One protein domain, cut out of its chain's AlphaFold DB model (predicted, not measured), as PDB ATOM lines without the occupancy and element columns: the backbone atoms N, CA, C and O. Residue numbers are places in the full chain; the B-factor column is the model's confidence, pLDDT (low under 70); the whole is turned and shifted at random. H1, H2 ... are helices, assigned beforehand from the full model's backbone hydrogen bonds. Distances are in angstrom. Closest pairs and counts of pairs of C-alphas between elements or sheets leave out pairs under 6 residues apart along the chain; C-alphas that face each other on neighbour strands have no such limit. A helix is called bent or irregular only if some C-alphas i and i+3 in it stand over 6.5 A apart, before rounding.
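What this domain is: This is residues 306 to 430 of the 433 residues of an uncharacterized protein of Candidatus Riflebacteria bacterium (UniProt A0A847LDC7). Six helices stand nearly side by side in an up-and-down bundle, each running against the one before it, and make a slab two helices thick. H2, H3 and H6 form one layer and H1, H4 and H5 the other, with a long loop, residues 386 to 399, at the H5 end. The printed part has 125 residues, named helices H1 to H6 in chain order and no named strand; the class is all helix. It is compact, with a radius of gyration of the C-alphas of 14.3 A and spans of 43 by 34 by 20 A.

How they stand to each other: H1, residues 306 to 324, and H2, residues 332 to 344, form a hairpin, closest at the C-alphas of Gly 309 and Ile 343, 6.3 A. H3, residues 348 to 365, touches H2 at a shallow tilt of 17 degrees, opposite ways; C-alphas 342 and 351 are closest, 4.8 A. H4, residues 369 to 385, touches H3, closest at C-alphas 359 and 371, 7.1 A. H5, residues 400 to 409, only just touches H4, with 3 pairs of C-alphas within 8 A, the closest 376 and 404, 7.3 A. H6, residues 414 to 429, touches H4, the same way at 18 degrees, closest at C-alphas 379 and 424, 4.0 A. H1 and H6 are apart. Each O i to N i+4 pair is within hydrogen-bond range in H1, H4, H5 and H6, against 7 of 9 in H2 and 12 of 14 in H3.

Where its parts are: H1 begins at C-alpha 306 (28.924, 2.398, -43.070) and is 26.0 A long; H3 is 26.8 A and H4 24.0 A. H6, 22.8 A, ends at C-alpha 429 (12.070, -5.174, -31.700). H2 is irregular, C-alphas 335 and 338 being 7.5 A apart; H3 only just, with 6.7 A between C-alphas 361 and 364.

The domain as a whole: The farthest C-alphas, Lys 328 and Lys 394, are 44.3 A apart. The printed part has no cut, and H4 to H5 is a long link. Residues 326 to 327 are under pLDDT 70.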
ATOM      1  N   ALA A 306      28.332   2.719 -41.779       73.88
ATOM      2  CA  ALA A 306      28.924   2.398 -43.070       73.88
ATOM      3  C   ALA A 306      29.988   1.290 -42.968       73.88
ATOM      4  O   ALA A 306      29.949   0.323 -43.730       73.88
ATOM      5  N   GLU A 307      30.904   1.365 -41.996       80.44
ATOM      6  CA  GLU A 307      31.921   0.320 -41.793       80.44
ATOM      7  C   GLU A 307      31.304  -1.010 -41.351       80.44
ATOM      8  O   GLU A 307      31.719  -2.089 -41.790       80.44
ATOM      9  N   ALA A 308      30.307  -0.945 -40.467       79.38
ATOM     10  CA  ALA A 308      29.576  -2.115 -40.007       79.38
ATOM     11  C   ALA A 308      28.780  -2.768 -41.143       79.38
ATOM     12  O   ALA A 308      28.826  -3.990 -41.306       79.38
ATOM     13  N   GLY A 309      28.112  -1.950 -41.957       78.75
ATOM     14  CA  GLY A 309      27.370  -2.373 -43.137       78.75
ATOM     15  C   GLY A 309      28.266  -3.036 -44.182       78.75
ATOM     16  O   GLY A 309      27.942  -4.119 -44.665       78.75
ATOM     17  N   ALA A 310      29.440  -2.462 -44.462       80.81
ATOM     18  CA  ALA A 310      30.414  -3.043 -45.388       80.81
ATOM     19  C   ALA A 310      30.896  -4.433 -44.932       80.81
ATOM     20  O   ALA A 310      30.917  -5.378 -45.723       80.81
ATOM     21  N   LYS A 311      31.218  -4.591 -43.641       86.25
ATOM     22  CA  LYS A 311      31.601  -5.893 -43.065       86.25
ATOM     23  C   LYS A 311      30.461  -6.912 -43.138       86.25
ATOM     24  O   LYS A 311      30.707  -8.076 -43.453       86.25
ATOM     25  N   ALA A 312      29.227  -6.482 -42.874       84.56
ATOM     26  CA  ALA A 312      28.053  -7.343 -42.961       84.56
ATOM     27  C   ALA A 312      27.778  -7.797 -44.407       84.56
ATOM     28  O   ALA A 312      27.491  -8.973 -44.632       84.56
ATOM     29  N   LEU A 313      27.936  -6.906 -45.391       87.69
ATOM     30  CA  LEU A 313      27.803  -7.226 -46.814       87.69
ATOM     31  C   LEU A 313      28.868  -8.218 -47.295       87.69
ATOM     32  O   LEU A 313      28.532  -9.167 -48.000       87.69
ATOM     33  N   ASP A 314      30.127  -8.048 -46.887       90.69
ATOM     34  CA  ASP A 314      31.200  -8.997 -47.208       90.69
ATOM     35  C   ASP A 314      30.930 -10.388 -46.602       90.69
ATOM     36  O   ASP A 314      31.085 -11.425 -47.257       90.69
ATOM     37  N   GLN A 315      30.453 -10.433 -45.355       90.62
ATOM     38  CA  GLN A 315      30.056 -11.685 -44.715       90.62
ATOM     39  C   GLN A 315      28.866 -12.338 -45.435       90.62
ATOM     40  O   GLN A 315      28.914 -13.540 -45.716       90.62
ATOM     41  N   LEU A 316      27.836 -11.565 -45.796       89.88
ATOM     42  CA  LEU A 316      26.704 -12.042 -46.596       89.88
ATOM     43  C   LEU A 316      27.157 -12.584 -47.952       89.88
ATOM     44  O   LEU A 316      26.702 -13.651 -48.353       89.88
ATOM     45  N   GLN A 317      28.086 -11.911 -48.634       92.00
ATOM     46  CA  GLN A 317      28.610 -12.365 -49.920       92.00
ATOM     47  C   GLN A 317      29.323 -13.713 -49.807       92.00
ATOM     48  O   GLN A 317      29.121 -14.599 -50.640       92.00
ATOM     49  N   ARG A 318      30.133 -13.900 -48.760       91.25
ATOM     50  CA  ARG A 318      30.794 -15.183 -48.487       91.25
ATOM     51  C   ARG A 318      29.781 -16.294 -48.217       91.25
ATOM     52  O   ARG A 318      29.938 -17.392 -48.749       91.25
ATOM     53  N   MET A 319      28.741 -16.018 -47.429       91.75
ATOM     54  CA  MET A 319      27.678 -16.991 -47.143       91.75
ATOM     55  C   MET A 319      26.838 -17.320 -48.380       91.75
ATOM     56  O   MET A 319      26.500 -18.487 -48.577       91.75
ATOM     57  N   PHE A 320      26.558 -16.317 -49.217       90.50
ATOM     58  CA  PHE A 320      25.853 -16.445 -50.488       90.50
ATOM     59  C   PHE A 320      26.616 -17.365 -51.443       90.50
ATOM     60  O   PHE A 320      26.086 -18.391 -51.852       90.50
ATOM     61  N   ARG A 321      27.897 -17.076 -51.723       89.19
ATOM     62  CA  ARG A 321      28.725 -17.880 -52.646       89.19
ATOM     63  C   ARG A 321      28.833 -19.346 -52.226       89.19
ATOM     64  O   ARG A 321      28.828 -20.228 -53.074       89.19
ATOM     65  N   LYS A 322      28.905 -19.618 -50.919       87.88
ATOM     66  CA  LYS A 322      28.933 -20.991 -50.385       87.88
ATOM     67  C   LYS A 322      27.637 -21.773 -50.632       87.88
ATOM     68  O   LYS A 322      27.673 -23.000 -50.612       87.88
ATOM     69  N   ARG A 323      26.502 -21.087 -50.803       85.81
ATOM     70  CA  ARG A 323      25.157 -21.683 -50.880       85.81
ATOM     71  C   ARG A 323      24.533 -21.605 -52.272       85.81
ATOM     72  O   ARG A 323      23.706 -22.450 -52.587       85.81
ATOM     73  N   ASP A 324      24.964 -20.672 -53.115       77.00
ATOM     74  CA  ASP A 324      24.469 -20.491 -54.488       77.00
ATOM     75  C   ASP A 324      24.680 -21.742 -55.364       77.00
ATOM     76  O   ASP A 324      23.839 -22.100 -56.182       77.00
ATOM     77  N   GLY A 325      25.735 -22.522 -55.093       70.94
ATOM     78  CA  GLY A 325      25.943 -23.828 -55.731       70.94
ATOM     79  C   GLY A 325      24.885 -24.895 -55.394       70.94
ATOM     80  O   GLY A 325      24.900 -25.960 -56.003       70.94
ATOM     81  N   ARG A 326      23.985 -24.647 -54.428       67.44
ATOM     82  CA  ARG A 326      22.937 -25.587 -53.986       67.44
ATOM     83  C   ARG A 326      21.545 -25.253 -54.536       67.44
ATOM     84  O   ARG A 326      20.710 -26.150 -54.611       67.44
ATOM     85  N   GLN A 327      21.279 -23.998 -54.916       65.88
ATOM     86  CA  GLN A 327      20.011 -23.542 -55.508       65.88
ATOM     87  C   GLN A 327      20.170 -22.114 -56.063       65.88
ATOM     88  O   GLN A 327      20.901 -21.316 -55.484       65.88
ATOM     89  N   LYS A 328      19.463 -21.772 -57.155       74.00
ATOM     90  CA  LYS A 328      19.565 -20.455 -57.820       74.00
ATOM     91  C   LYS A 328      18.997 -19.334 -56.936       74.00
ATOM     92  O   LYS A 328      17.794 -19.092 -56.947       74.00
ATOM     93  N   LEU A 329      19.864 -18.619 -56.218       76.06
ATOM     94  CA  LEU A 329      19.507 -17.454 -55.394       76.06
ATOM     95  C   LEU A 329      19.333 -16.146 -56.197       76.06
ATOM     96  O   LEU A 329      18.964 -15.120 -55.618       76.06
ATOM     97  N   GLY A 330      19.589 -16.180 -57.508       85.12
ATOM     98  CA  GLY A 330      19.655 -14.996 -58.371       85.12
ATOM     99  C   GLY A 330      21.041 -14.349 -58.345       85.12
ATOM    100  O   GLY A 330      22.011 -14.962 -57.906       85.12
ATOM    101  N   ALA A 331      21.166 -13.112 -58.823       90.62
ATOM    102  CA  ALA A 331      22.440 -12.398 -58.776       90.62
ATOM    103  C   ALA A 331      22.673 -11.788 -57.377       90.62
ATOM    104  O   ALA A 331      21.777 -11.176 -56.796       90.62
ATOM    105  N   PHE A 332      23.895 -11.885 -56.836       90.81
ATOM    106  CA  PHE A 332      24.221 -11.299 -55.523       90.81
ATOM    107  C   PHE A 332      23.859  -9.802 -55.382       90.81
ATOM    108  O   PHE A 332      23.373  -9.423 -54.315       90.81
ATOM    109  N   PRO A 333      24.048  -8.935 -56.404       92.38
ATOM    110  CA  PRO A 333      23.625  -7.538 -56.323       92.38
ATOM    111  C   PRO A 333      22.136  -7.364 -56.011       92.38
ATOM    112  O   PRO A 333      21.802  -6.514 -55.194       92.38
ATOM    113  N   GLU A 334      21.265  -8.194 -56.591       92.00
ATOM    114  CA  GLU A 334      19.819  -8.171 -56.336       92.00
ATOM    115  C   GLU A 334      19.498  -8.703 -54.936       92.00
ATOM    116  O   GLU A 334      18.683  -8.135 -54.213       92.00
ATOM    117  N   PHE A 335      20.190  -9.767 -54.511       93.31
ATOM    118  CA  PHE A 335      20.056 -10.322 -53.164       93.31
ATOM    119  C   PHE A 335      20.415  -9.303 -52.072       93.31
ATOM    120  O   PHE A 335      19.717  -9.218 -51.063       93.31
ATOM    121  N   ALA A 336      21.492  -8.539 -52.271       94.56
ATOM    122  CA  ALA A 336      22.013  -7.580 -51.300       94.56
ATOM    123  C   ALA A 336      21.446  -6.156 -51.455       94.56
ATOM    124  O   ALA A 336      21.765  -5.292 -50.634       94.56
ATOM    125  N   ALA A 337      20.626  -5.892 -52.480       95.31
ATOM    126  CA  ALA A 337      20.085  -4.562 -52.768       95.31
ATOM    127  C   ALA A 337      19.354  -3.916 -51.572       95.31
ATOM    128  O   ALA A 337      19.653  -2.758 -51.281       95.31
ATOM    129  N   PRO A 338      18.495  -4.630 -50.808       94.62
ATOM    130  CA  PRO A 338      17.816  -4.035 -49.654       94.62
ATOM    131  C   PRO A 338      18.785  -3.563 -48.562       94.62
ATOM    132  O   PRO A 338      18.590  -2.508 -47.966       94.62
ATOM    133  N   VAL A 339      19.860  -4.322 -48.324       93.25
ATOM    134  CA  VAL A 339      20.879  -3.985 -47.319       93.25
ATOM    135  C   VAL A 339      21.670  -2.757 -47.755       93.25
ATOM    136  O   VAL A 339      21.898  -1.863 -46.947       93.25
ATOM    137  N   LYS A 340      22.066  -2.688 -49.033       93.56
ATOM    138  CA  LYS A 340      22.777  -1.524 -49.582       93.56
ATOM    139  C   LYS A 340      21.934  -0.255 -49.494       93.56
ATOM    140  O   LYS A 340      22.415   0.733 -48.953       93.56
ATOM    141  N   ALA A 341      20.678  -0.322 -49.932       94.06
ATOM    142  CA  ALA A 341      19.758   0.809 -49.872       94.06
ATOM    143  C   ALA A 341      19.558   1.312 -48.430       94.06
ATOM    144  O   ALA A 341      19.540   2.516 -48.190       94.06
ATOM    145  N   ALA A 342      19.461   0.405 -47.453       92.44
ATOM    146  CA  ALA A 342      19.325   0.779 -46.048       92.44
ATOM    147  C   ALA A 342      20.595   1.427 -45.461       92.44
ATOM    148  O   ALA A 342      20.489   2.384 -44.693       92.44
ATOM    149  N   ILE A 343      21.785   0.949 -45.851       90.25
ATOM    150  CA  ILE A 343      23.069   1.554 -45.460       90.25
ATOM    151  C   ILE A 343      23.209   2.955 -46.067       90.25
ATOM    152  O   ILE A 343      23.593   3.883 -45.361       90.25
ATOM    153  N   GLU A 344      22.881   3.115 -47.352       91.62
ATOM    154  CA  GLU A 344      22.913   4.402 -48.062       91.62
ATOM    155  C   GLU A 344      21.940   5.417 -47.451       91.62
ATOM    156  O   GLU A 344      22.263   6.598 -47.350       91.62
ATOM    157  N   ALA A 345      20.783   4.953 -46.970       92.12
ATOM    158  CA  ALA A 345      19.816   5.778 -46.253       92.12
ATOM    159  C   ALA A 345      20.262   6.170 -44.829       92.12
ATOM    160  O   ALA A 345      19.582   6.965 -44.183       92.12
ATOM    161  N   GLY A 346      21.355   5.601 -44.308       88.38
ATOM    162  CA  GLY A 346      21.822   5.850 -42.941       88.38
ATOM    163  C   GLY A 346      20.895   5.298 -41.850       88.38
ATOM    164  O   GLY A 346      21.044   5.648 -40.680       88.38
ATOM    165  N   ASP A 347      19.940   4.436 -42.208       88.56
ATOM    166  CA  ASP A 347      18.919   3.928 -41.294       88.56
ATOM    167  C   ASP A 347      19.372   2.595 -40.692       88.56
ATOM    168  O   ASP A 347      19.382   1.532 -41.328       88.56
ATOM    169  N   ALA A 348      19.794   2.660 -39.433       87.00
ATOM    170  CA  ALA A 348      20.392   1.529 -38.753       87.00
ATOM    171  C   ALA A 348      19.375   0.416 -38.433       87.00
ATOM    172  O   ALA A 348      19.762  -0.756 -38.369       87.00
ATOM    173  N   ASP A 349      18.102   0.748 -38.202       86.75
ATOM    174  CA  ASP A 349      17.051  -0.247 -37.959       86.75
ATOM    175  C   ASP A 349      16.662  -0.943 -39.266       86.75
ATOM    176  O   ASP A 349      16.711  -2.173 -39.325       86.75
ATOM    177  N   LYS A 350      16.456  -0.192 -40.355       90.56
ATOM    178  CA  LYS A 350      16.221  -0.793 -41.680       90.56
ATOM    179  C   LYS A 350      17.390  -1.646 -42.155       90.56
ATOM    180  O   LYS A 350      17.185  -2.684 -42.780       90.56
ATOM    181  N   THR A 351      18.624  -1.246 -41.843       90.88
ATOM    182  CA  THR A 351      19.814  -2.040 -42.184       90.88
ATOM    183  C   THR A 351      19.774  -3.396 -41.484       90.88
ATOM    184  O   THR A 351      20.039  -4.425 -42.105       90.88
ATOM    185  N   LEU A 352      19.409  -3.421 -40.201       89.38
ATOM    186  CA  LEU A 352      19.278  -4.660 -39.441       89.38
ATOM    187  C   LEU A 352      18.150  -5.546 -39.984       89.38
ATOM    188  O   LEU A 352      18.355  -6.748 -40.152       89.38
ATOM    189  N   GLU A 353      16.989  -4.966 -40.282       91.44
ATOM    190  CA  GLU A 353      15.853  -5.683 -40.872       91.44
ATOM    191  C   GLU A 353      16.219  -6.308 -42.221       91.44
ATOM    192  O   GLU A 353      15.975  -7.496 -42.441       91.44
ATOM    193  N   ALA A 354      16.888  -5.551 -43.093       93.50
ATOM    194  CA  ALA A 354      17.355  -6.041 -44.384       93.50
ATOM    195  C   ALA A 354      18.377  -7.181 -44.233       93.50
ATOM    196  O   ALA A 354      18.297  -8.186 -44.942       93.50
ATOM    197  N   LEU A 355      19.317  -7.067 -43.285       93.00
ATOM    198  CA  LEU A 355      20.290  -8.124 -42.991       93.00
ATOM    199  C   LEU A 355      19.603  -9.402 -42.492       93.00
ATOM    200  O   LEU A 355      19.961 -10.498 -42.927       93.00
ATOM    201  N   LEU A 356      18.607  -9.276 -41.611       92.50
ATOM    202  CA  LEU A 356      17.815 -10.409 -41.129       92.50
ATOM    203  C   LEU A 356      17.026 -11.070 -42.264       92.50
ATOM    204  O   LEU A 356      17.065 -12.293 -42.376       92.50
ATOM    205  N   ALA A 357      16.404 -10.290 -43.150       93.75
ATOM    206  CA  ALA A 357      15.682 -10.811 -44.310       93.75
ATOM    207  C   ALA A 357      16.605 -11.563 -45.290       93.75
ATOM    208  O   ALA A 357      16.253 -12.630 -45.796       93.75
ATOM    209  N   CYS A 358      17.817 -11.052 -45.536       93.62
ATOM    210  CA  CYS A 358      18.831 -11.766 -46.315       93.62
ATOM    211  C   CYS A 358      19.224 -13.092 -45.649       93.62
ATOM    212  O   CYS A 358      19.309 -14.115 -46.326       93.62
ATOM    213  N   CYS A 359      19.435 -13.095 -44.332       92.12
ATOM    214  CA  CYS A 359      19.711 -14.315 -43.581       92.12
ATOM    215  C   CYS A 359      18.555 -15.322 -43.676       92.12
ATOM    216  O   CYS A 359      18.818 -16.498 -43.915       92.12
ATOM    217  N   ASP A 360      17.300 -14.877 -43.576       92.94
ATOM    218  CA  ASP A 360      16.112 -15.735 -43.691       92.94
ATOM    219  C   ASP A 360      16.032 -16.429 -45.052       92.94
ATOM    220  O   ASP A 360      15.729 -17.617 -45.126       92.94
ATOM    221  N   ARG A 361      16.411 -15.734 -46.131       92.25
ATOM    222  CA  ARG A 361      16.515 -16.328 -47.476       92.25
ATOM    223  C   ARG A 361      17.628 -17.376 -47.597       92.25
ATOM    224  O   ARG A 361      17.559 -18.222 -48.483       92.25
ATOM    225  N   LEU A 362      18.651 -17.329 -46.740       90.56
ATOM    226  CA  LEU A 362      19.747 -18.305 -46.725       90.56
ATOM    227  C   LEU A 362      19.434 -19.546 -45.875       90.56
ATOM    228  O   LEU A 362      20.052 -20.586 -46.110       90.56
ATOM    229  N   ILE A 363      18.491 -19.472 -44.925       90.88
ATOM    230  CA  ILE A 363      18.135 -20.595 -44.036       90.88
ATOM    231  C   ILE A 363      17.693 -21.845 -44.827       90.88
ATOM    232  O   ILE A 363      18.264 -22.910 -44.570       90.88
ATOM    233  N   PRO A 364      16.770 -21.768 -45.814       88.81
ATOM    234  CA  PRO A 364      16.314 -22.946 -46.566       88.81
ATOM    235  C   PRO A 364      17.421 -23.663 -47.349       88.81
ATOM    236  O   PRO A 364      17.280 -24.828 -47.699       88.81
ATOM    237  N   LEU A 365      18.539 -22.980 -47.610       88.38
ATOM    238  CA  LEU A 365      19.675 -23.491 -48.386       88.38
ATOM    239  C   LEU A 365      20.723 -24.205 -47.520       88.38
ATOM    240  O   LEU A 365      21.736 -24.712 -48.019       88.38
ATOM    241  N   GLY A 366      20.486 -24.224 -46.209       85.25
ATOM    242  CA  GLY A 366      21.308 -24.883 -45.210       85.25
ATOM    243  C   GLY A 366      21.656 -23.950 -44.055       85.25
ATOM    244  O   GLY A 366      22.396 -22.969 -44.222       85.25
ATOM    245  N   SER A 367      21.200 -24.327 -42.859       84.25
ATOM    246  CA  SER A 367      21.723 -23.808 -41.599       84.25
ATOM    247  C   SER A 367      23.169 -24.269 -41.425       84.25
ATOM    248  O   SER A 367      23.486 -25.441 -41.620       84.25
ATOM    249  N   GLY A 368      24.054 -23.342 -41.084       87.88
ATOM    250  CA  GLY A 368      25.464 -23.625 -40.856       87.88
ATOM    251  C   GLY A 368      26.041 -22.681 -39.807       87.88
ATOM    252  O   GLY A 368      25.443 -21.631 -39.544       87.88
ATOM    253  N   PRO A 369      27.211 -23.009 -39.236       88.88
ATOM    254  CA  PRO A 369      27.824 -22.235 -38.155       88.88
ATOM    255  C   PRO A 369      28.076 -20.779 -38.531       88.88
ATOM    256  O   PRO A 369      28.059 -19.899 -37.675       88.88
ATOM    257  N   ASP A 370      28.353 -20.513 -39.805       91.00
ATOM    258  CA  ASP A 370      28.583 -19.172 -40.331       91.00
ATOM    259  C   ASP A 370      27.327 -18.296 -40.241       91.00
ATOM    260  O   ASP A 370      27.418 -17.160 -39.770       91.00
ATOM    261  N   LEU A 371      26.166 -18.843 -40.614       90.81
ATOM    262  CA  LEU A 371      24.877 -18.158 -40.542       90.81
ATOM    263  C   LEU A 371      24.429 -17.965 -39.088       90.81
ATOM    264  O   LEU A 371      24.060 -16.854 -38.704       90.81
ATOM    265  N   THR A 372      24.563 -19.002 -38.252       92.00
ATOM    266  CA  THR A 372      24.280 -18.921 -36.812       92.00
ATOM    267  C   THR A 372      25.128 -17.828 -36.151       92.00
ATOM    268  O   THR A 372      24.599 -16.944 -35.476       92.00
ATOM    269  N   ARG A 373      26.450 -17.812 -36.390       91.62
ATOM    270  CA  ARG A 373      27.354 -16.782 -35.841       91.62
ATOM    271  C   ARG A 373      27.017 -15.381 -36.341       91.62
ATOM    272  O   ARG A 373      27.075 -14.445 -35.546       91.62
ATOM    273  N   ALA A 374      26.653 -15.233 -37.618       88.88
ATOM    274  CA  ALA A 374      26.227 -13.950 -38.174       88.88
ATOM    275  C   ALA A 374      25.010 -13.394 -37.415       88.88
ATOM    276  O   ALA A 374      25.029 -12.246 -36.979       88.88
ATOM    277  N   MET A 375      23.994 -14.224 -37.164       92.88
ATOM    278  CA  MET A 375      22.804 -13.819 -36.408       92.88
ATOM    279  C   MET A 375      23.117 -13.467 -34.948       92.88
ATOM    280  O   MET A 375      22.644 -12.445 -34.455       92.88
ATOM    281  N   LEU A 376      23.967 -14.238 -34.260       91.81
ATOM    282  CA  LEU A 376      24.387 -13.898 -32.891       91.81
ATOM    283  C   LEU A 376      25.161 -12.573 -32.838       91.81
ATOM    284  O   LEU A 376      25.002 -11.787 -31.902       91.81
ATOM    285  N   GLN A 377      25.994 -12.304 -33.847       90.19
ATOM    286  CA  GLN A 377      26.702 -11.034 -33.967       90.19
ATOM    287  C   GLN A 377      25.733  -9.872 -34.217       90.19
ATOM    288  O   GLN A 377      25.896  -8.818 -33.596       90.19
ATOM    289  N   LEU A 378      24.709 -10.064 -35.054       89.50
ATOM    290  CA  LEU A 378      23.640  -9.083 -35.256       89.50
ATOM    291  C   LEU A 378      22.887  -8.805 -33.951       89.50
ATOM    292  O   LEU A 378      22.727  -7.640 -33.591       89.50
ATOM    293  N   ALA A 379      22.514  -9.842 -33.195       89.62
ATOM    294  CA  ALA A 379      21.842  -9.698 -31.904       89.62
ATOM    295  C   ALA A 379      22.667  -8.847 -30.919       89.62
ATOM    296  O   ALA A 379      22.175  -7.851 -30.384       89.62
ATOM    297  N   ARG A 380      23.953  -9.182 -30.735       88.94
ATOM    298  CA  ARG A 380      24.871  -8.446 -29.844       88.94
ATOM    299  C   ARG A 380      25.094  -7.003 -30.283       88.94
ATOM    300  O   ARG A 380      25.088  -6.100 -29.451       88.94
ATOM    301  N   THR A 381      25.313  -6.789 -31.578       86.19
ATOM    302  CA  THR A 381      25.574  -5.453 -32.132       86.19
ATOM    303  C   THR A 381      24.349  -4.560 -31.969       86.19
ATOM    304  O   THR A 381      24.478  -3.417 -31.540       86.19
ATOM    305  N   THR A 382      23.159  -5.109 -32.216       87.56
ATOM    306  CA  THR A 382      21.883  -4.409 -32.029       87.56
ATOM    307  C   THR A 382      21.658  -4.041 -30.569       87.56
ATOM    308  O   THR A 382      21.389  -2.879 -30.271       87.56
ATOM    309  N   ALA A 383      21.833  -5.001 -29.652       86.31
ATOM    310  CA  ALA A 383      21.703  -4.748 -28.221       86.31
ATOM    311  C   ALA A 383      22.666  -3.645 -27.759       86.31
ATOM    312  O   ALA A 383      22.247  -2.700 -27.097       86.31
ATOM    313  N   ARG A 384      23.935  -3.707 -28.183       85.94
ATOM    314  CA  ARG A 384      24.938  -2.688 -27.855       85.94
ATOM    315  C   ARG A 384      24.563  -1.309 -28.400       85.94
ATOM    316  O   ARG A 384      24.672  -0.336 -27.666       85.94
ATOM    317  N   ARG A 385      24.114  -1.223 -29.657       84.81
ATOM    318  CA  ARG A 385      23.702   0.044 -30.287       84.81
ATOM    319  C   ARG A 385      22.533   0.686 -29.544       84.81
ATOM    320  O   ARG A 385      22.542   1.886 -29.315       84.81
ATOM    321  N   LYS A 386      21.556  -0.123 -29.126       83.62
ATOM    322  CA  LYS A 386      20.395   0.328 -28.347       83.62
ATOM    323  C   LYS A 386      20.711   0.521 -26.852       83.62
ATOM    324  O   LYS A 386      19.802   0.762 -26.066       83.62
ATOM    325  N   ASN A 387      21.984   0.417 -26.443       82.88
ATOM    326  CA  ASN A 387      22.427   0.473 -25.044       82.88
ATOM    327  C   ASN A 387      21.669  -0.502 -24.121       82.88
ATOM    328  O   ASN A 387      21.442  -0.218 -22.944       82.88
ATOM    329  N   LEU A 388      21.281  -1.661 -24.653       83.50
ATOM    330  CA  LEU A 388      20.559  -2.684 -23.913       83.50
ATOM    331  C   LEU A 388      21.561  -3.642 -23.252       83.50
ATOM    332  O   LEU A 388      22.436  -4.178 -23.938       83.50
ATOM    333  N   PRO A 389      21.417  -3.947 -21.951       83.81
ATOM    334  CA  PRO A 389      22.290  -4.881 -21.239       83.81
ATOM    335  C   PRO A 389      21.989  -6.355 -21.569       83.81
ATOM    336  O   PRO A 389      22.262  -7.238 -20.760       83.81
ATOM    337  N   LEU A 390      21.409  -6.648 -22.739       82.69
ATOM    338  CA  LEU A 390      21.099  -8.017 -23.151       82.69
ATOM    339  C   LEU A 390      22.395  -8.797 -23.374       82.69
ATOM    340  O   LEU A 390      23.416  -8.239 -23.780       82.69
ATOM    341  N   PHE A 391      22.333 -10.107 -23.152       86.25
ATOM    342  CA  PHE A 391      23.422 -11.043 -23.445       86.25
ATOM    343  C   PHE A 391      24.706 -10.889 -22.615       86.25
ATOM    344  O   PHE A 391      25.669 -11.622 -22.849       86.25
ATOM    345  N   ASN A 392      24.749  -9.972 -21.648       82.62
ATOM    346  CA  ASN A 392      25.824  -9.904 -20.665       82.62
ATOM    347  C   ASN A 392      25.463 -10.790 -19.461       82.62
ATOM    348  O   ASN A 392      24.570 -10.408 -18.715       82.62
ATOM    349  N   PRO A 393      26.170 -11.897 -19.176       79.12
ATOM    350  CA  PRO A 393      25.807 -12.805 -18.081       79.12
ATOM    351  C   PRO A 393      25.650 -12.133 -16.709       79.12
ATOM    352  O   PRO A 393      24.891 -12.611 -15.876       79.12
ATOM    353  N   LYS A 394      26.350 -11.015 -16.469       75.44
ATOM    354  CA  LYS A 394      26.290 -10.273 -15.199       75.44
ATOM    355  C   LYS A 394      25.155  -9.253 -15.124       75.44
ATOM    356  O   LYS A 394      24.842  -8.777 -14.041       75.44
ATOM    357  N   GLN A 395      24.617  -8.837 -16.265       76.62
ATOM    358  CA  GLN A 395      23.700  -7.697 -16.360       76.62
ATOM    359  C   GLN A 395      22.420  -8.021 -17.125       76.62
ATOM    360  O   GLN A 395      21.543  -7.170 -17.179       76.62
ATOM    361  N   ASP A 396      22.319  -9.217 -17.704       80.81
ATOM    362  CA  ASP A 396      21.264  -9.607 -18.622       80.81
ATOM    363  C   ASP A 396      19.947  -9.837 -17.880       80.81
ATOM    364  O   ASP A 396      19.749 -10.894 -17.284       80.81
ATOM    365  N   PRO A 397      19.022  -8.877 -17.934       80.19
ATOM    366  CA  PRO A 397      17.852  -8.846 -17.069       80.19
ATOM    367  C   PRO A 397      16.803  -9.907 -17.421       80.19
ATOM    368  O   PRO A 397      15.980 -10.253 -16.575       80.19
ATOM    369  N   PHE A 398      16.840 -10.437 -18.647       86.75
ATOM    370  CA  PHE A 398      15.841 -11.369 -19.175       86.75
ATOM    371  C   PHE A 398      16.359 -12.812 -19.320       86.75
ATOM    372  O   PHE A 398      15.606 -13.689 -19.747       86.75
ATOM    373  N   GLY A 399      17.618 -13.087 -18.965       85.50
ATOM    374  CA  GLY A 399      18.212 -14.430 -19.064       85.50
ATOM    375  C   GLY A 399      18.527 -14.888 -20.498       85.50
ATOM    376  O   GLY A 399      18.720 -16.073 -20.738       85.50
ATOM    377  N   LEU A 400      18.592 -13.964 -21.457       90.81
ATOM    378  CA  LEU A 400      18.974 -14.217 -22.847       90.81
ATOM    379  C   LEU A 400      20.454 -14.612 -23.026       90.81
ATOM    380  O   LEU A 400      20.829 -15.143 -24.067       90.81
ATOM    381  N   ALA A 401      21.322 -14.340 -22.052       89.00
ATOM    382  CA  ALA A 401      22.738 -14.692 -22.080       89.00
ATOM    383  C   ALA A 401      22.947 -16.210 -22.032       89.00
ATOM    384  O   ALA A 401      23.852 -16.717 -22.694       89.00
ATOM    385  N   GLU A 402      22.101 -16.933 -21.295       90.25
ATOM    386  CA  GLU A 402      22.130 -18.398 -21.237       90.25
ATOM    387  C   GLU A 402      21.702 -19.011 -22.568       90.25
ATOM    388  O   GLU A 402      22.373 -19.904 -23.078       90.25
ATOM    389  N   GLU A 403      20.649 -18.475 -23.189       91.69
ATOM    390  CA  GLU A 403      20.237 -18.893 -24.530       91.69
ATOM    391  C   GLU A 403      21.311 -18.608 -25.566       91.69
ATOM    392  O   GLU A 403      21.640 -19.476 -26.371       91.69
ATOM    393  N   LEU A 404      21.902 -17.413 -25.524       91.94
ATOM    394  CA  LEU A 404      22.990 -17.070 -26.421       91.94
ATOM    395  C   LEU A 404      24.153 -18.058 -26.270       91.94
ATOM    396  O   LEU A 404      24.690 -18.515 -27.277       91.94
ATOM    397  N   LYS A 405      24.514 -18.413 -25.031       91.88
ATOM    398  CA  LYS A 405      25.557 -19.400 -24.742       91.88
ATOM    399  C   LYS A 405      25.188 -20.786 -25.278       91.88
ATOM    400  O   LYS A 405      25.992 -21.380 -25.985       91.88
ATOM    401  N   ALA A 406      23.958 -21.247 -25.054       92.06
ATOM    402  CA  ALA A 406      23.480 -22.528 -25.572       92.06
ATOM    403  C   ALA A 406      23.559 -22.605 -27.108       92.06
ATOM    404  O   ALA A 406      23.939 -23.634 -27.662       92.06
ATOM    405  N   VAL A 407      23.263 -21.504 -27.812       92.69
ATOM    406  CA  VAL A 407      23.443 -21.438 -29.271       92.69
ATOM    407  C   VAL A 407      24.925 -21.445 -29.668       92.69
ATOM    408  O   VAL A 407      25.287 -22.044 -30.681       92.69
ATOM    409  N   GLN A 408      25.797 -20.791 -28.896       90.44
ATOM    410  CA  GLN A 408      27.240 -20.777 -29.160       90.44
ATOM    411  C   GLN A 408      27.900 -22.145 -28.972       90.44
ATOM    412  O   GLN A 408      28.845 -22.442 -29.702       90.44
ATOM    413  N   ASP A 409      27.410 -22.944 -28.026       91.12
ATOM    414  CA  ASP A 409      27.968 -24.258 -27.701       91.12
ATOM    415  C   ASP A 409      27.610 -25.319 -28.763       91.12
ATOM    416  O   ASP A 409      28.349 -26.286 -28.937       91.12
ATOM    417  N   ALA A 410      26.526 -25.123 -29.528       88.88
ATOM    418  CA  ALA A 410      26.081 -26.047 -30.579       88.88
ATOM    419  C   ALA A 410      25.639 -25.333 -31.881       88.88
ATOM    420  O   ALA A 410      24.496 -25.491 -32.318       88.88
ATOM    421  N   PRO A 411      26.521 -24.561 -32.550       86.56
ATOM    422  CA  PRO A 411      26.133 -23.616 -33.604       86.56
ATOM    423  C   PRO A 411      25.722 -24.266 -34.936       86.56
ATOM    424  O   PRO A 411      25.188 -23.577 -35.810       86.56
ATOM    425  N   ASP A 412      25.982 -25.564 -35.098       87.31
ATOM    426  CA  ASP A 412      25.839 -26.303 -36.360       87.31
ATOM    427  C   ASP A 412      24.443 -26.907 -36.566       87.31
ATOM    428  O   ASP A 412      24.163 -27.492 -37.612       87.31
ATOM    429  N   THR A 413      23.549 -26.772 -35.586       87.81
ATOM    430  CA  THR A 413      22.208 -27.356 -35.663       87.81
ATOM    431  C   THR A 413      21.202 -26.388 -36.308       87.81
ATOM    432  O   THR A 413      21.289 -25.170 -36.108       87.81
ATOM    433  N   PRO A 414      20.194 -26.891 -37.050       88.62
ATOM    434  CA  PRO A 414      19.072 -26.069 -37.512       88.62
ATOM    435  C   PRO A 414      18.360 -25.350 -36.360       88.62
ATOM    436  O   PRO A 414      17.976 -24.188 -36.489       88.62
ATOM    437  N   GLU A 415      18.254 -26.016 -35.207       92.06
ATOM    438  CA  GLU A 415      17.684 -25.456 -33.982       92.06
ATOM    439  C   GLU A 415      18.496 -24.259 -33.464       92.06
ATOM    440  O   GLU A 415      17.924 -23.220 -33.136       92.06
ATOM    441  N   ALA A 416      19.828 -24.356 -33.442       92.50
ATOM    442  CA  ALA A 416      20.701 -23.251 -33.058       92.50
ATOM    443  C   ALA A 416      20.566 -22.057 -34.010       92.50
ATOM    444  O   ALA A 416      20.488 -20.917 -33.554       92.50
ATOM    445  N   CYS A 417      20.467 -22.301 -35.320       91.94
ATOM    446  CA  CYS A 417      20.227 -21.242 -36.299       91.94
ATOM    447  C   CYS A 417      18.865 -20.557 -36.073       91.94
ATOM    448  O   CYS A 417      18.784 -19.329 -36.081       91.94
ATOM    449  N   ALA A 418      17.805 -21.329 -35.808       92.44
ATOM    450  CA  ALA A 418      16.478 -20.793 -35.504       92.44
ATOM    451  C   ALA A 418      16.470 -19.970 -34.202       92.44
ATOM    452  O   ALA A 418      15.927 -18.864 -34.164       92.44
ATOM    453  N   LYS A 419      17.141 -20.453 -33.149       93.56
ATOM    454  CA  LYS A 419      17.312 -19.711 -31.889       93.56
ATOM    455  C   LYS A 419      18.125 -18.432 -32.090       93.56
ATOM    456  O   LYS A 419      17.708 -17.377 -31.624       93.56
ATOM    457  N   ALA A 420      19.229 -18.476 -32.840       93.75
ATOM    458  CA  ALA A 420      20.015 -17.284 -33.171       93.75
ATOM    459  C   ALA A 420      19.169 -16.231 -33.902       93.75
ATOM    460  O   ALA A 420      19.242 -15.042 -33.580       93.75
ATOM    461  N   ARG A 421      18.332 -16.672 -34.852       94.19
ATOM    462  CA  ARG A 421      17.404 -15.804 -35.584       94.19
ATOM    463  C   ARG A 421      16.373 -15.160 -34.664       94.19
ATOM    464  O   ARG A 421      16.093 -13.967 -34.813       94.19
ATOM    465  N   SER A 422      15.834 -15.941 -33.729       94.06
ATOM    466  CA  SER A 422      14.896 -15.470 -32.709       94.06
ATOM    467  C   SER A 422      15.535 -14.393 -31.829       94.06
ATOM    468  O   SER A 422      15.003 -13.289 -31.737       94.06
ATOM    469  N   LEU A 423      16.736 -14.638 -31.288       93.94
ATOM    470  CA  LEU A 423      17.459 -13.668 -30.453       93.94
ATOM    471  C   LEU A 423      17.786 -12.368 -31.204       93.94
ATOM    472  O   LEU A 423      17.656 -11.276 -30.648       93.94
ATOM    473  N   ALA A 424      18.188 -12.469 -32.474       92.44
ATOM    474  CA  ALA A 424      18.475 -11.301 -33.301       92.44
ATOM    475  C   ALA A 424      17.209 -10.489 -33.616       92.44
ATOM    476  O   ALA A 424      17.222  -9.264 -33.504       92.44
ATOM    477  N   GLY A 425      16.102 -11.167 -33.939       92.12
ATOM    478  CA  GLY A 425      14.800 -10.525 -34.129       92.12
ATOM    479  C   GLY A 425      14.289  -9.866 -32.850       92.12
ATOM    480  O   GLY A 425      13.819  -8.735 -32.878       92.12
ATOM    481  N   LEU A 426      14.450 -10.528 -31.707       92.50
ATOM    482  CA  LEU A 426      14.050 -10.000 -30.410       92.50
ATOM    483  C   LEU A 426      14.793  -8.706 -30.067       92.50
ATOM    484  O   LEU A 426      14.145  -7.727 -29.705       92.50
ATOM    485  N   ALA A 427      16.118  -8.671 -30.243       89.38
ATOM    486  CA  ALA A 427      16.915  -7.461 -30.034       89.38
ATOM    487  C   ALA A 427      16.493  -6.312 -30.971       89.38
ATOM    488  O   ALA A 427      16.492  -5.152 -30.556       89.38
ATOM    489  N   ALA A 428      16.097  -6.624 -32.211       89.50
ATOM    490  CA  ALA A 428      15.622  -5.636 -33.178       89.50
ATOM    491  C   ALA A 428      14.323  -4.949 -32.726       89.50
ATOM    492  O   ALA A 428      14.202  -3.737 -32.874       89.50
ATOM    493  N   ARG A 429      13.392  -5.688 -32.108       91.62
ATOM    494  CA  ARG A 429      12.070  -5.174 -31.700       91.62
ATOM    495  C   ARG A 429      12.071  -4.271 -30.466       91.62
ATOM    496  O   ARG A 429      11.040  -3.674 -30.173       91.62
ATOM    497  N   PHE A 430      13.165  -4.198 -29.709       89.31
ATOM    498  CA  PHE A 430      13.254  -3.218 -28.623       89.31
ATOM    499  C   PHE A 430      13.162  -1.805 -29.199       89.31
ATOM    500  O   PHE A 430      13.820  -1.506 -30.202       89.31
TER     501      PHE A 430